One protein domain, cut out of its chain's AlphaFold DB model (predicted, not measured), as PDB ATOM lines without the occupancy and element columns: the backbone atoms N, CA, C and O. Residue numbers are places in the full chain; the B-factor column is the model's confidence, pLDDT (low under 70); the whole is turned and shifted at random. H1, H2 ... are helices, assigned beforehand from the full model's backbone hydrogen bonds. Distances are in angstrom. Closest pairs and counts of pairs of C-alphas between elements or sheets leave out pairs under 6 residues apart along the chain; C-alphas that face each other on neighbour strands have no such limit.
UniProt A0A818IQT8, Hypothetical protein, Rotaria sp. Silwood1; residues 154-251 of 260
ATOM      1  N   SER A 154     204.359 158.910 158.000       76.56
ATOM      2  CA  SER A 154     203.473 158.773 156.838       76.56
ATOM      3  C   SER A 154     204.259 158.529 155.547       76.56
ATOM      4  O   SER A 154     203.854 157.676 154.763       76.56
ATOM      5  N   LYS A 155     205.407 159.195 155.360       80.62
ATOM      6  CA  LYS A 155     206.312 158.941 154.223       80.62
ATOM      7  C   LYS A 155     206.882 157.520 154.255       80.62
ATOM      8  O   LYS A 155     206.959 156.880 153.213       80.62
ATOM      9  N   LEU A 156     207.224 157.002 155.439       82.88
ATOM     10  CA  LEU A 156     207.608 155.594 155.600       82.88
ATOM     11  C   LEU A 156     206.457 154.654 155.224       82.88
ATOM     12  O   LEU A 156     206.671 153.705 154.483       82.88
ATOM     13  N   CYS A 157     205.231 154.943 155.669       82.06
ATOM     14  CA  CYS A 157     204.065 154.110 155.362       82.06
ATOM     15  C   CYS A 157     203.688 154.060 153.876       82.06
ATOM     16  O   CYS A 157     202.997 153.136 153.465       82.06
ATOM     17  N   GLN A 158     204.123 155.033 153.072       84.00
ATOM     18  CA  GLN A 158     203.893 155.047 151.624       84.00
ATOM     19  C   GLN A 158     204.834 154.104 150.859       84.00
ATOM     20  O   GLN A 158     204.583 153.813 149.693       84.00
ATOM     21  N   ASN A 159     205.915 153.624 151.485       87.38
ATOM     22  CA  ASN A 159     206.891 152.742 150.855       87.38
ATOM     23  C   ASN A 159     207.257 151.590 151.798       87.38
ATOM     24  O   ASN A 159     208.053 151.745 152.726       87.38
ATOM     25  N   GLN A 160     206.703 150.409 151.522       84.94
ATOM     26  CA  GLN A 160     206.878 149.225 152.363       84.94
ATOM     27  C   GLN A 160     208.349 148.796 152.493       84.94
ATOM     28  O   GLN A 160     208.782 148.423 153.582       84.94
ATOM     29  N   THR A 161     209.149 148.918 151.430       88.56
ATOM     30  CA  THR A 161     210.591 148.618 151.461       88.56
ATOM     31  C   THR A 161     211.342 149.571 152.389       88.56
ATOM     32  O   THR A 161     212.205 149.151 153.164       88.56
ATOM     33  N   LEU A 162     210.996 150.859 152.350       87.31
ATOM     34  CA  LEU A 162     211.585 151.871 153.224       87.31
ATOM     35  C   LEU A 162     211.173 151.653 154.689       87.31
ATOM     36  O   LEU A 162     212.014 151.749 155.582       87.31
ATOM     37  N   ALA A 163     209.908 151.305 154.938       87.12
ATOM     38  CA  ALA A 163     209.410 150.957 156.265       87.12
ATOM     39  C   ALA A 163     210.136 149.727 156.841       87.12
ATOM     40  O   ALA A 163     210.617 149.764 157.976       87.12
ATOM     41  N   GLN A 164     210.295 148.666 156.046       87.81
ATOM     42  CA  GLN A 164     211.020 147.467 156.465       87.81
ATOM     43  C   GLN A 164     212.495 147.766 156.753       87.81
ATOM     44  O   GLN A 164     213.040 147.303 157.756       87.81
ATOM     45  N   SER A 165     213.131 148.587 155.914       90.12
ATOM     46  CA  SER A 165     214.511 149.033 156.128       90.12
ATOM     47  C   SER A 165     214.637 149.797 157.447       90.12
ATOM     48  O   SER A 165     215.519 149.496 158.248       90.12
ATOM     49  N   TYR A 166     213.718 150.729 157.721       89.75
ATOM     50  CA  TYR A 166     213.662 151.460 158.989       89.75
ATOM     51  C   TYR A 166     213.572 150.518 160.198       89.75
ATOM     52  O   TYR A 166     214.325 150.687 161.163       89.75
ATOM     53  N   LEU A 167     212.693 149.514 160.147       91.19
ATOM     54  CA  LEU A 167     212.549 148.538 161.224       91.19
ATOM     55  C   LEU A 167     213.834 147.730 161.439       91.19
ATOM     56  O   LEU A 167     214.307 147.625 162.572       91.19
ATOM     57  N   ASN A 168     214.407 147.197 160.359       91.69
ATOM     58  CA  ASN A 168     215.606 146.366 160.411       91.69
ATOM     59  C   ASN A 168     216.799 147.148 160.976       91.69
ATOM     60  O   ASN A 168     217.424 146.692 161.934       91.69
ATOM     61  N   TYR A 169     217.061 148.354 160.459       94.06
ATOM     62  CA  TYR A 169     218.135 149.213 160.967       94.06
ATOM     63  C   TYR A 169     217.922 149.593 162.433       94.06
ATOM     64  O   TYR A 169     218.871 149.587 163.216       94.06
ATOM     65  N   THR A 170     216.681 149.877 162.837       91.88
ATOM     66  CA  THR A 170     216.377 150.223 164.232       91.88
ATOM     67  C   THR A 170     216.630 149.038 165.167       91.88
ATOM     68  O   THR A 170     217.267 149.212 166.204       91.88
ATOM     69  N   ARG A 171     216.192 147.825 164.805       93.75
ATOM     70  CA  ARG A 171     216.455 146.605 165.591       93.75
ATOM     71  C   ARG A 171     217.947 146.291 165.676       93.75
ATOM     72  O   ARG A 171     218.440 145.991 166.758       93.75
ATOM     73  N   GLN A 172     218.667 146.411 164.562       94.06
ATOM     74  CA  GLN A 172     220.114 146.205 164.532       94.06
ATOM     75  C   GLN A 172     220.841 147.194 165.452       94.06
ATOM     76  O   GLN A 172     221.713 146.791 166.223       94.06
ATOM     77  N   LEU A 173     220.457 148.474 165.411       90.56
ATOM     78  CA  LEU A 173     221.014 149.500 166.288       90.56
ATOM     79  C   LEU A 173     220.722 149.193 167.760       90.56
ATOM     80  O   LEU A 173     221.640 149.239 168.570       90.56
ATOM     81  N   ILE A 174     219.478 148.842 168.103       92.06
ATOM     82  CA  ILE A 174     219.100 148.450 169.470       92.06
ATOM     83  C   ILE A 174     219.983 147.297 169.958       92.06
ATOM     84  O   ILE A 174     220.598 147.423 171.013       92.06
ATOM     85  N   ASN A 175     220.108 146.225 169.170       92.00
ATOM     86  CA  ASN A 175     220.926 145.069 169.537       92.00
ATOM     87  C   ASN A 175     222.398 145.461 169.741       92.00
ATOM     88  O   ASN A 175     223.010 145.058 170.722       92.00
ATOM     89  N   THR A 176     222.946 146.298 168.854       90.94
ATOM     90  CA  THR A 176     224.334 146.784 168.955       90.94
ATOM     91  C   THR A 176     224.557 147.618 170.220       90.94
ATOM     92  O   THR A 176     225.578 147.495 170.895       90.94
ATOM     93  N   LEU A 177     223.603 148.488 170.561       89.12
ATOM     94  CA  LEU A 177     223.695 149.322 171.760       89.12
ATOM     95  C   LEU A 177     223.608 148.486 173.042       89.12
ATOM     96  O   LEU A 177     224.306 148.795 174.007       89.12
ATOM     97  N   GLU A 178     222.785 147.437 173.048       89.56
ATOM     98  CA  GLU A 178     222.656 146.508 174.176       89.56
ATOM     99  C   GLU A 178     223.925 145.676 174.386       89.56
ATOM    100  O   GLU A 178     224.363 145.525 175.525       89.56
ATOM    101  N   THR A 179     224.559 145.192 173.313       88.69
ATOM    102  CA  THR A 179     225.799 144.403 173.414       88.69
ATOM    103  C   THR A 179     226.998 145.230 173.865       88.69
ATOM    104  O   THR A 179     227.890 144.704 174.522       88.69
ATOM    105  N   ASN A 180     227.032 146.526 173.540       82.12
ATOM    106  CA  ASN A 180     228.185 147.382 173.821       82.12
ATOM    107  C   ASN A 180     228.250 147.891 175.275       82.12
ATOM    108  O   ASN A 180     229.265 148.470 175.653       82.12
ATOM    109  N   GLY A 181     227.189 147.740 176.083       75.00
ATOM    110  CA  GLY A 181     227.138 148.082 177.521       75.00
ATOM    111  C   GLY A 181     227.252 149.578 177.890       75.00
ATOM    112  O   GLY A 181     226.716 150.014 178.909       75.00
ATOM    113  N   SER A 182     227.869 150.394 177.034       75.75
ATOM    114  CA  SER A 182     228.167 151.821 177.245       75.75
ATOM    115  C   SER A 182     226.919 152.723 177.241       75.75
ATOM    116  O   SER A 182     226.939 153.845 177.740       75.75
ATOM    117  N   TYR A 183     225.786 152.222 176.735       84.75
ATOM    118  CA  TYR A 183     224.549 152.996 176.565       84.75
ATOM    119  C   TYR A 183     223.414 152.574 177.504       84.75
ATOM    120  O   TYR A 183     222.264 152.958 177.290       84.75
ATOM    121  N   THR A 184     223.715 151.822 178.565       84.44
ATOM    122  CA  THR A 184     222.707 151.239 179.470       84.44
ATOM    123  C   THR A 184     221.718 152.278 180.015       84.44
ATOM    124  O   THR A 184     220.511 152.050 179.976       84.44
ATOM    125  N   GLN A 185     222.185 153.465 180.418       83.69
ATOM    126  CA  GLN A 185     221.304 154.541 180.899       83.69
ATOM    127  C   GLN A 185     220.362 155.083 179.809       83.69
ATOM    128  O   GLN A 185     219.212 155.427 180.082       83.69
ATOM    129  N   VAL A 186     220.831 155.167 178.561       84.19
ATOM    130  CA  VAL A 186     220.019 155.623 177.422       84.19
ATOM    131  C   VAL A 186     218.952 154.582 177.085       84.19
ATOM    132  O   VAL A 186     217.802 154.943 176.830       84.19
ATOM    133  N   LEU A 187     219.320 153.300 177.126       89.19
ATOM    134  CA  LEU A 187     218.415 152.181 176.870       89.19
ATOM    135  C   LEU A 187     217.345 152.058 177.962       89.19
ATOM    136  O   LEU A 187     216.168 151.907 177.643       89.19
ATOM    137  N   GLN A 188     217.715 152.229 179.235       88.94
ATOM    138  CA  GLN A 188     216.767 152.243 180.357       88.94
ATOM    139  C   GLN A 188     215.699 153.332 180.195       88.94
ATOM    140  O   GLN A 188     214.511 153.062 180.361       88.94
ATOM    141  N   LYS A 189     216.089 154.537 179.760       89.94
ATOM    142  CA  LYS A 189     215.157 155.648 179.482       89.94
ATOM    143  C   LYS A 189     214.211 155.390 178.299       89.94
ATOM    144  O   LYS A 189     213.330 156.209 178.044       89.94
ATOM    145  N   ARG A 190     214.418 154.314 177.534       93.50
ATOM    146  CA  ARG A 190     213.661 153.959 176.320       93.50
ATOM    147  C   ARG A 190     213.121 152.528 176.355       93.50
ATOM    148  O   ARG A 190     212.816 151.973 175.298       93.50
ATOM    149  N   ALA A 191     213.017 151.925 177.538       94.12
ATOM    150  CA  ALA A 191     212.683 150.513 177.699       94.12
ATOM    151  C   ALA A 191     211.364 150.120 177.007       94.12
ATOM    152  O   ALA A 191     211.308 149.085 176.343       94.12
ATOM    153  N   GLN A 192     210.326 150.960 177.084       95.56
ATOM    154  CA  GLN A 192     209.031 150.679 176.458       95.56
ATOM    155  C   GLN A 192     209.119 150.777 174.936       95.56
ATOM    156  O   GLN A 192     208.606 149.912 174.227       95.56
ATOM    157  N   SER A 193     209.812 151.794 174.412       94.38
ATOM    158  CA  SER A 193     210.059 151.912 172.970       94.38
ATOM    159  C   SER A 193     210.861 150.723 172.428       94.38
ATOM    160  O   SER A 193     210.538 150.204 171.361       94.38
ATOM    161  N   ILE A 194     211.884 150.270 173.157       95.12
ATOM    162  CA  ILE A 194     212.715 149.120 172.775       95.12
ATOM    163  C   ILE A 194     211.882 147.837 172.753       95.12
ATOM    164  O   ILE A 194     211.886 147.124 171.748       95.12
ATOM    165  N   ALA A 195     211.114 147.573 173.815       95.56
ATOM    166  CA  ALA A 195     210.209 146.427 173.873       95.56
ATOM    167  C   ALA A 195     209.185 146.455 172.727       95.56
ATOM    168  O   ALA A 195     208.911 145.424 172.110       95.56
ATOM    169  N   TYR A 196     208.677 147.643 172.379       95.75
ATOM    170  CA  TYR A 196     207.756 147.820 171.259       95.75
ATOM    171  C   TYR A 196     208.386 147.418 169.918       95.75
ATOM    172  O   TYR A 196     207.764 146.678 169.160       95.75
ATOM    173  N   PHE A 197     209.625 147.847 169.641       94.44
ATOM    174  CA  PHE A 197     210.346 147.478 168.414       94.44
ATOM    175  C   PHE A 197     210.728 145.997 168.352       94.44
ATOM    176  O   PHE A 197     210.792 145.437 167.257       94.44
ATOM    177  N   LYS A 198     210.996 145.358 169.492       93.19
ATOM    178  CA  LYS A 198     211.368 143.936 169.562       93.19
ATOM    179  C   LYS A 198     210.181 142.982 169.446       93.19
ATOM    180  O   LYS A 198     210.368 141.838 169.057       93.19
ATOM    181  N   ASN A 199     208.974 143.436 169.764       94.62
ATOM    182  CA  ASN A 199     207.781 142.604 169.703       94.62
ATOM    183  C   ASN A 199     207.315 142.407 168.250       94.62
ATOM    184  O   ASN A 199     206.888 143.361 167.597       94.62
ATOM    185  N   ASP A 200     207.357 141.165 167.765       90.69
ATOM    186  CA  ASP A 200     207.012 140.850 166.377       90.69
ATOM    187  C   ASP A 200     205.548 141.147 166.022       90.69
ATOM    188  O   ASP A 200     205.287 141.653 164.930       90.69
ATOM    189  N   ASN A 201     204.611 140.966 166.961       90.06
ATOM    190  CA  ASN A 201     203.198 141.305 166.756       90.06
ATOM    191  C   ASN A 201     203.019 142.805 166.517       90.06
ATOM    192  O   ASN A 201     202.275 143.213 165.630       90.06
ATOM    193  N   ASN A 202     203.737 143.635 167.280       89.69
ATOM    194  CA  ASN A 202     203.704 145.078 167.070       89.69
ATOM    195  C   ASN A 202     204.296 145.429 165.707       89.69
ATOM    196  O   ASN A 202     203.728 146.232 164.974       89.69
ATOM    197  N   THR A 203     205.413 144.811 165.334       84.19
ATOM    198  CA  THR A 203     206.068 145.113 164.058       84.19
ATOM    199  C   THR A 203     205.328 144.582 162.836       84.19
ATOM    200  O   THR A 203     205.463 145.168 161.765       84.19
ATOM    201  N   ALA A 204     204.476 143.564 162.987       86.06
ATOM    202  CA  ALA A 204     203.570 143.104 161.936       86.06
ATOM    203  C   ALA A 204     202.554 144.185 161.521       86.06
ATOM    204  O   ALA A 204     202.081 144.196 160.382       86.06
ATOM    205  N   PHE A 205     202.258 145.157 162.395       85.94
ATOM    206  CA  PHE A 205     201.465 146.322 162.004       85.94
ATOM    207  C   PHE A 205     202.196 147.201 160.994       85.94
ATOM    208  O   PHE A 205     201.539 147.863 160.209       85.94
ATOM    209  N   LEU A 206     203.529 147.212 160.931       83.88
ATOM    210  CA  LEU A 206     204.225 148.077 159.976       83.88
ATOM    211  C   LEU A 206     203.919 147.700 158.515       83.88
ATOM    212  O   LEU A 206     203.840 148.586 157.668       83.88
ATOM    213  N   SER A 207     203.705 146.410 158.238       81.12
ATOM    214  CA  SER A 207     203.351 145.902 156.908       81.12
ATOM    215  C   SER A 207     201.843 145.872 156.640       81.12
ATOM    216  O   SER A 207     201.438 146.063 155.498       81.12
ATOM    217  N   SER A 208     201.011 145.647 157.664       83.62
ATOM    218  CA  SER A 208     199.553 145.489 157.516       83.62
ATOM    219  C   SER A 208     198.743 146.751 157.841       83.62
ATOM    220  O   SER A 208     197.733 147.026 157.200       83.62
ATOM    221  N   ASN A 209     199.181 147.539 158.823       85.69
ATOM    222  CA  ASN A 209     198.530 148.765 159.275       85.69
ATOM    223  C   ASN A 209     199.561 149.764 159.831       85.69
ATOM    224  O   ASN A 209     199.700 149.977 161.041       85.69
ATOM    225  N   CYS A 210     200.331 150.367 158.925       84.31
ATOM    226  CA  CYS A 210     201.498 151.169 159.287       84.31
ATOM    227  C   CYS A 210     201.162 152.372 160.193       84.31
ATOM    228  O   CYS A 210     201.949 152.747 161.067       84.31
ATOM    229  N   SER A 211     199.968 152.959 160.056       80.31
ATOM    230  CA  SER A 211     199.522 154.042 160.941       80.31
ATOM    231  C   SER A 211     199.337 153.562 162.389       80.31
ATOM    232  O   SER A 211     199.746 154.261 163.321       80.31
ATOM    233  N   GLN A 212     198.816 152.345 162.586       85.62
ATOM    234  CA  GLN A 212     198.663 151.709 163.895       85.62
ATOM    235  C   GLN A 212     200.016 151.411 164.548       85.62
ATOM    236  O   GLN A 212     200.176 151.669 165.744       85.62
ATOM    237  N   PHE A 213     201.012 150.966 163.773       90.81
ATOM    238  CA  PHE A 213     202.384 150.805 164.268       90.81
ATOM    239  C   PHE A 213     202.922 152.110 164.872       90.81
ATOM    240  O   PHE A 213     203.388 152.150 166.012       90.81
ATOM    241  N   PHE A 214     202.823 153.220 164.136       87.25
ATOM    242  CA  PHE A 214     203.350 154.500 164.615       87.25
ATOM    243  C   PHE A 214     202.522 155.117 165.747       87.25
ATOM    244  O   PHE A 214     203.083 155.815 166.598       87.25
ATOM    245  N   ALA A 215     201.216 154.843 165.809       82.88
ATOM    246  CA  ALA A 215     200.387 155.210 166.952       82.88
ATOM    247  C   ALA A 215     200.833 154.472 168.227       82.88
ATOM    248  O   ALA A 215     201.042 155.112 169.263       82.88
ATOM    249  N   GLY A 216     201.065 153.159 168.136       87.69
ATOM    250  CA  GLY A 216     201.581 152.356 169.245       87.69
ATOM    251  C   GLY A 216     202.991 152.776 169.670       87.69
ATOM    252  O   GLY A 216     203.239 152.970 170.859       87.69
ATOM    253  N   LEU A 217     203.885 153.060 168.718       91.19
ATOM    254  CA  LEU A 217     205.221 153.583 169.024       91.19
ATOM    255  C   LEU A 217     205.162 154.949 169.733       91.19
ATOM    256  O   LEU A 217     205.925 155.209 170.667       91.19
ATOM    257  N   LYS A 218     204.253 155.842 169.319       86.56
ATOM    258  CA  LYS A 218     204.035 157.129 170.003       86.56
ATOM    259  C   LYS A 218     203.548 156.918 171.436       86.56
ATOM    260  O   LYS A 218     203.961 157.663 172.322       86.56
ATOM    261  N   TYR A 219     202.695 155.922 171.663       83.56
ATOM    262  CA  TYR A 219     202.236 155.555 172.998       83.56
ATOM    263  C   TYR A 219     203.379 155.007 173.867       83.56
ATOM    264  O   TYR A 219     203.591 155.520 174.963       83.56
ATOM    265  N   ALA A 220     204.198 154.087 173.352       91.38
ATOM    266  CA  ALA A 220     205.375 153.571 174.061       91.38
ATOM    267  C   ALA A 220     206.340 154.698 174.488       91.38
ATOM    268  O   ALA A 220     206.764 154.763 175.640       91.38
ATOM    269  N   ARG A 221     206.591 155.674 173.605       90.50
ATOM    270  CA  ARG A 221     207.405 156.862 173.926       90.50
ATOM    271  C   ARG A 221     206.797 157.748 175.016       90.50
ATOM    272  O   ARG A 221     207.542 158.393 175.751       90.50
ATOM    273  N   LYS A 222     205.464 157.825 175.109       88.19
ATOM    274  CA  LYS A 222     204.792 158.542 176.205       88.19
ATOM    275  C   LYS A 222     205.008 157.827 177.537       88.19
ATOM    276  O   LYS A 222     205.274 158.511 178.519       88.19
ATOM    277  N   LEU A 223     204.934 156.495 177.553       89.88
ATOM    278  CA  LEU A 223     205.209 155.701 178.752       89.88
ATOM    279  C   LEU A 223     206.661 155.875 179.216       89.88
ATOM    280  O   LEU A 223     206.886 156.135 180.392       89.88
ATOM    281  N   ASP A 224     207.631 155.849 178.294       92.81
ATOM    282  CA  ASP A 224     209.037 156.155 178.610       92.81
ATOM    283  C   ASP A 224     209.185 157.541 179.268       92.81
ATOM    284  O   ASP A 224     209.858 157.702 180.286       92.81
ATOM    285  N   ALA A 225     208.514 158.560 178.717       89.38
ATOM    286  CA  ALA A 225     208.556 159.915 179.264       89.38
ATOM    287  C   ALA A 225     207.881 160.027 180.644       89.38
ATOM    288  O   ALA A 225     208.324 160.813 181.481       89.38
ATOM    289  N   GLN A 226     206.809 159.269 180.889       90.69
ATOM    290  CA  GLN A 226     206.147 159.209 182.194       90.69
ATOM    291  C   GLN A 226     207.031 158.526 183.238       90.69
ATOM    292  O   GLN A 226     207.187 159.066 184.331       90.69
ATOM    293  N   ALA A 227     207.660 157.403 182.884       90.31
ATOM    294  CA  ALA A 227     208.588 156.696 183.759       90.31
ATOM    295  C   ALA A 227     209.771 157.589 184.164       90.31
ATOM    296  O   ALA A 227     210.103 157.669 185.344       90.31
ATOM    297  N   LEU A 228     210.340 158.348 183.217       89.69
ATOM    298  CA  LEU A 228     211.419 159.295 183.508       89.69
ATOM    299  C   LEU A 228     210.985 160.392 184.494       89.69
ATOM    300  O   LEU A 228     211.719 160.715 185.425       89.69
ATOM    301  N   LYS A 229     209.780 160.951 184.323       90.88
ATOM    302  CA  LYS A 229     209.231 161.946 185.259       90.88
ATOM    303  C   LYS A 229     209.025 161.362 186.654       90.88
ATOM    304  O   LYS A 229     209.301 162.033 187.644       90.88
ATOM    305  N   GLN A 230     208.533 160.128 186.729       90.25
ATOM    306  CA  GLN A 230     208.313 159.447 187.997       90.25
ATOM    307  C   GLN A 230     209.641 159.165 188.713       90.25
ATOM    308  O   GLN A 230     209.749 159.427 189.907       90.25
ATOM    309  N   GLN A 231     210.662 158.710 187.983       89.12
ATOM    310  CA  GLN A 231     212.009 158.528 188.523       89.12
ATOM    311  C   GLN A 231     212.557 159.838 189.101       89.12
ATOM    312  O   GLN A 231     212.961 159.874 190.260       89.12
ATOM    313  N   GLN A 232     212.479 160.931 188.339       89.88
ATOM    314  CA  GLN A 232     212.962 162.236 188.791       89.88
ATOM    315  C   GLN A 232     212.205 162.742 190.030       89.88
ATOM    316  O   GLN A 232     212.791 163.340 190.929       89.88
ATOM    317  N   MET A 233     210.900 162.467 190.124       92.56
ATOM    318  CA  MET A 233     210.118 162.771 191.322       92.56
ATOM    319  C   MET A 233     210.629 161.998 192.549       92.56
ATOM    320  O   MET A 233     210.734 162.578 193.629       92.56
ATOM    321  N   TYR A 234     210.945 160.706 192.406       88.88
ATOM    322  CA  TYR A 234     211.501 159.910 193.503       88.88
ATOM    323  C   TYR A 234     212.894 160.384 193.919       88.88
ATOM    324  O   TYR A 234     213.137 160.509 195.116       88.88
ATOM    325  N   GLU A 235     213.769 160.708 192.965       90.06
ATOM    326  CA  GLU A 235     215.104 161.264 193.234       90.06
ATOM    327  C   GLU A 235     215.006 162.588 194.007       90.06
ATOM    328  O   GLU A 235     215.619 162.737 195.063       90.06
ATOM    329  N   ASN A 236     214.133 163.502 193.572       91.50
ATOM    330  CA  ASN A 236     213.889 164.767 194.272       91.50
ATOM    331  C   ASN A 236     213.336 164.552 195.692       91.50
ATOM    332  O   ASN A 236     213.726 165.240 196.637       91.50
ATOM    333  N   ASN A 237     212.425 163.589 195.864       92.81
ATOM    334  CA  ASN A 237     211.886 163.245 197.178       92.81
ATOM    335  C   ASN A 237     212.960 162.655 198.100       92.81
ATOM    336  O   ASN A 237     212.995 163.011 199.279       92.81
ATOM    337  N   ALA A 238     213.835 161.795 197.576       90.00
ATOM    338  CA  ALA A 238     214.945 161.212 198.318       90.00
ATOM    339  C   ALA A 238     215.968 162.279 198.730       90.00
ATOM    340  O   ALA A 238     216.324 162.342 199.905       90.00
ATOM    341  N   ALA A 239     216.362 163.174 197.817       86.88
ATOM    342  CA  ALA A 239     217.253 164.295 198.116       86.88
ATOM    343  C   ALA A 239     216.671 165.206 199.211       86.88
ATOM    344  O   ALA A 239     217.363 165.589 200.157       86.88
ATOM    345  N   ARG A 240     215.362 165.485 199.147       90.50
ATOM    346  CA  ARG A 240     214.657 166.251 200.182       90.50
ATOM    347  C   ARG A 240     214.680 165.551 201.542       90.50
ATOM    348  O   ARG A 240     214.951 166.204 202.545       90.50
ATOM    349  N   LEU A 241     214.397 164.247 201.588       90.00
ATOM    350  CA  LEU A 241     214.448 163.459 202.825       90.00
ATOM    351  C   LEU A 241     215.866 163.410 203.399       90.00
ATOM    352  O   LEU A 241     216.048 163.597 204.597       90.00
ATOM    353  N   TYR A 242     216.872 163.226 202.548       86.38
ATOM    354  CA  TYR A 242     218.275 163.249 202.948       86.38
ATOM    355  C   TYR A 242     218.664 164.597 203.574       86.38
ATOM    356  O   TYR A 242     219.215 164.625 204.673       86.38
ATOM    357  N   LYS A 243     218.272 165.721 202.952       83.94
ATOM    358  CA  LYS A 243     218.484 167.070 203.508       83.94
ATOM    359  C   LYS A 243     217.769 167.259 204.854       83.94
ATOM    360  O   LYS A 243     218.341 167.851 205.764       83.94
ATOM    361  N   GLN A 244     216.558 166.715 205.015       87.44
ATOM    362  CA  GLN A 244     215.831 166.731 206.295       87.44
ATOM    363  C   GLN A 244     216.545 165.927 207.391       87.44
ATOM    364  O   GLN A 244     216.627 166.398 208.523       87.44
ATOM    365  N   ILE A 245     217.077 164.747 207.058       88.12
ATOM    366  CA  ILE A 245     217.845 163.907 207.988       88.12
ATOM    367  C   ILE A 245     219.147 164.608 208.396       88.12
ATOM    368  O   ILE A 245     219.474 164.658 209.577       88.12
ATOM    369  N   LEU A 246     219.877 165.203 207.450       82.31
ATOM    370  CA  LEU A 246     221.087 165.967 207.768       82.31
ATOM    371  C   LEU A 246     220.784 167.153 208.694       82.31
ATOM    372  O   LEU A 246     221.485 167.344 209.685       82.31
ATOM    373  N   HIS A 247     219.708 167.899 208.422       79.31
ATOM    374  CA  HIS A 247     219.259 168.991 209.289       79.31
ATOM    375  C   HIS A 247     218.912 168.521 210.709       79.31
ATOM    376  O   HIS A 247     219.224 169.223 211.673       79.31
ATOM    377  N   SER A 248     218.259 167.362 210.857       83.62
ATOM    378  CA  SER A 248     217.875 166.844 212.175       83.62
ATOM    379  C   SER A 248     219.063 166.297 212.969       83.62
ATOM    380  O   SER A 248     219.080 166.442 214.189       83.62
ATOM    381  N   LEU A 249     220.063 165.717 212.297       82.50
ATOM    382  CA  LEU A 249     221.256 165.150 212.931       82.50
ATOM    383  C   LEU A 249     222.317 166.199 213.289       82.50
ATOM    384  O   LEU A 249     222.931 166.100 214.349       82.50
ATOM    385  N   LEU A 250     222.553 167.188 212.423       80.12
ATOM    386  CA  LEU A 250     223.641 168.164 212.588       80.12
ATOM    387  C   LEU A 250     223.196 169.471 213.264       80.12
ATOM    388  O   LEU A 250     224.034 170.288 213.648       80.12
ATOM    389  N   GLY A 251     221.885 169.668 213.444       65.38
ATOM    390  CA  GLY A 251     221.315 170.901 213.977       65.38
ATOM    391  C   GLY A 251     221.437 172.084 213.006       65.38
ATOM    392  O   GLY A 251     222.251 172.103 212.090       65.38
TER     393      GLY A 251
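What this domain is: This is residues 154 to 251 of the 260 residues of the protein "Hypothetical protein" of Rotaria sp. Silwood1 (UniProt A0A818IQT8). One long straight helix, H6, runs the length of the domain; its first part packs with a small helical body, and its last part, residues 232 to 250, sticks out as a bare arm. In the body H4 and H5 pack on H6 and on H2, which spreads away from H6 toward its far end, while short H1 sits where H2 and H6 begin and short H3 lies on the way back from H2 to H4. The printed part has 98 residues, with six named helices, H1 to H6 in order, and no named strand: the class is all helix. The whole is extended, with a radius of gyration of the C-alphas of 19.4 A, and spans 67 by 28 by 21 A, the arm making much of the length.

How they stand to each other: Start at H6, residues 210 to 250. H4, residues 191 to 198, touches its residues 216 to 224 alone, at a shallow tilt of 25 degrees, opposite ways; the closest C-alphas, of Ser 193 and Ala 220, are 5.1 A apart. H5, residues 200 to 208, forms a helical hairpin with H6, at a steep tilt of 39 degrees, closest at the C-alphas of Phe 205 and Phe 213, 5.1 A. Look next at H2, residues 160 to 179: it touches H5 at a shallow tilt of 22 degrees, opposite ways, with the C-alphas of Gln 160 and Ser 207 closest at 6.6 A. H2 touches H4 at a steep tilt of 53 degrees, closest at the C-alphas of Arg 171 and Phe 197, 6.8 A. H2 and H6 are only just apart, at 8.5 A. H1, residues 154 to 157, only just touches H6, with 3 pairs of C-alphas within 8 A, closest at Cys 157 and Cys 210, 5.5 A. H3, residues 184 to 188, only just touches H2, and only at the corner, where the C-alphas of Glu 178 and Thr 184 are closest at 7.1 A. Every O i to N i+4 pair is within hydrogen-bond range in H2, H3, H4 and H6; in H5 2 of 5 are, beside 6 of 6 O i to N i+3 pairs, and H1 is too short for such a pair.

Where its parts are: Find C-alpha 210 at (201.498, 151.169, 159.287); from there H6 runs 60.2 A to C-alpha 250 at (223.641, 168.164, 212.588). H2 starts at C-alpha 160, (206.878, 149.225, 152.363), and is 28.7 A long. H5 measures 12.5 A, H4 10.5 A, H3 6.1 A and H1 4.9 A.

The domain as a whole: The two C-alphas farthest apart, of Asn 159 and Gly 251, are 67.2 A apart. The printed part has no cut, and its five links are tight. Residues 179 to 185 stand free, as do residues 232 to 251. The mean pLDDT of the printed part is 87.9, and residue 251 alone is under 70.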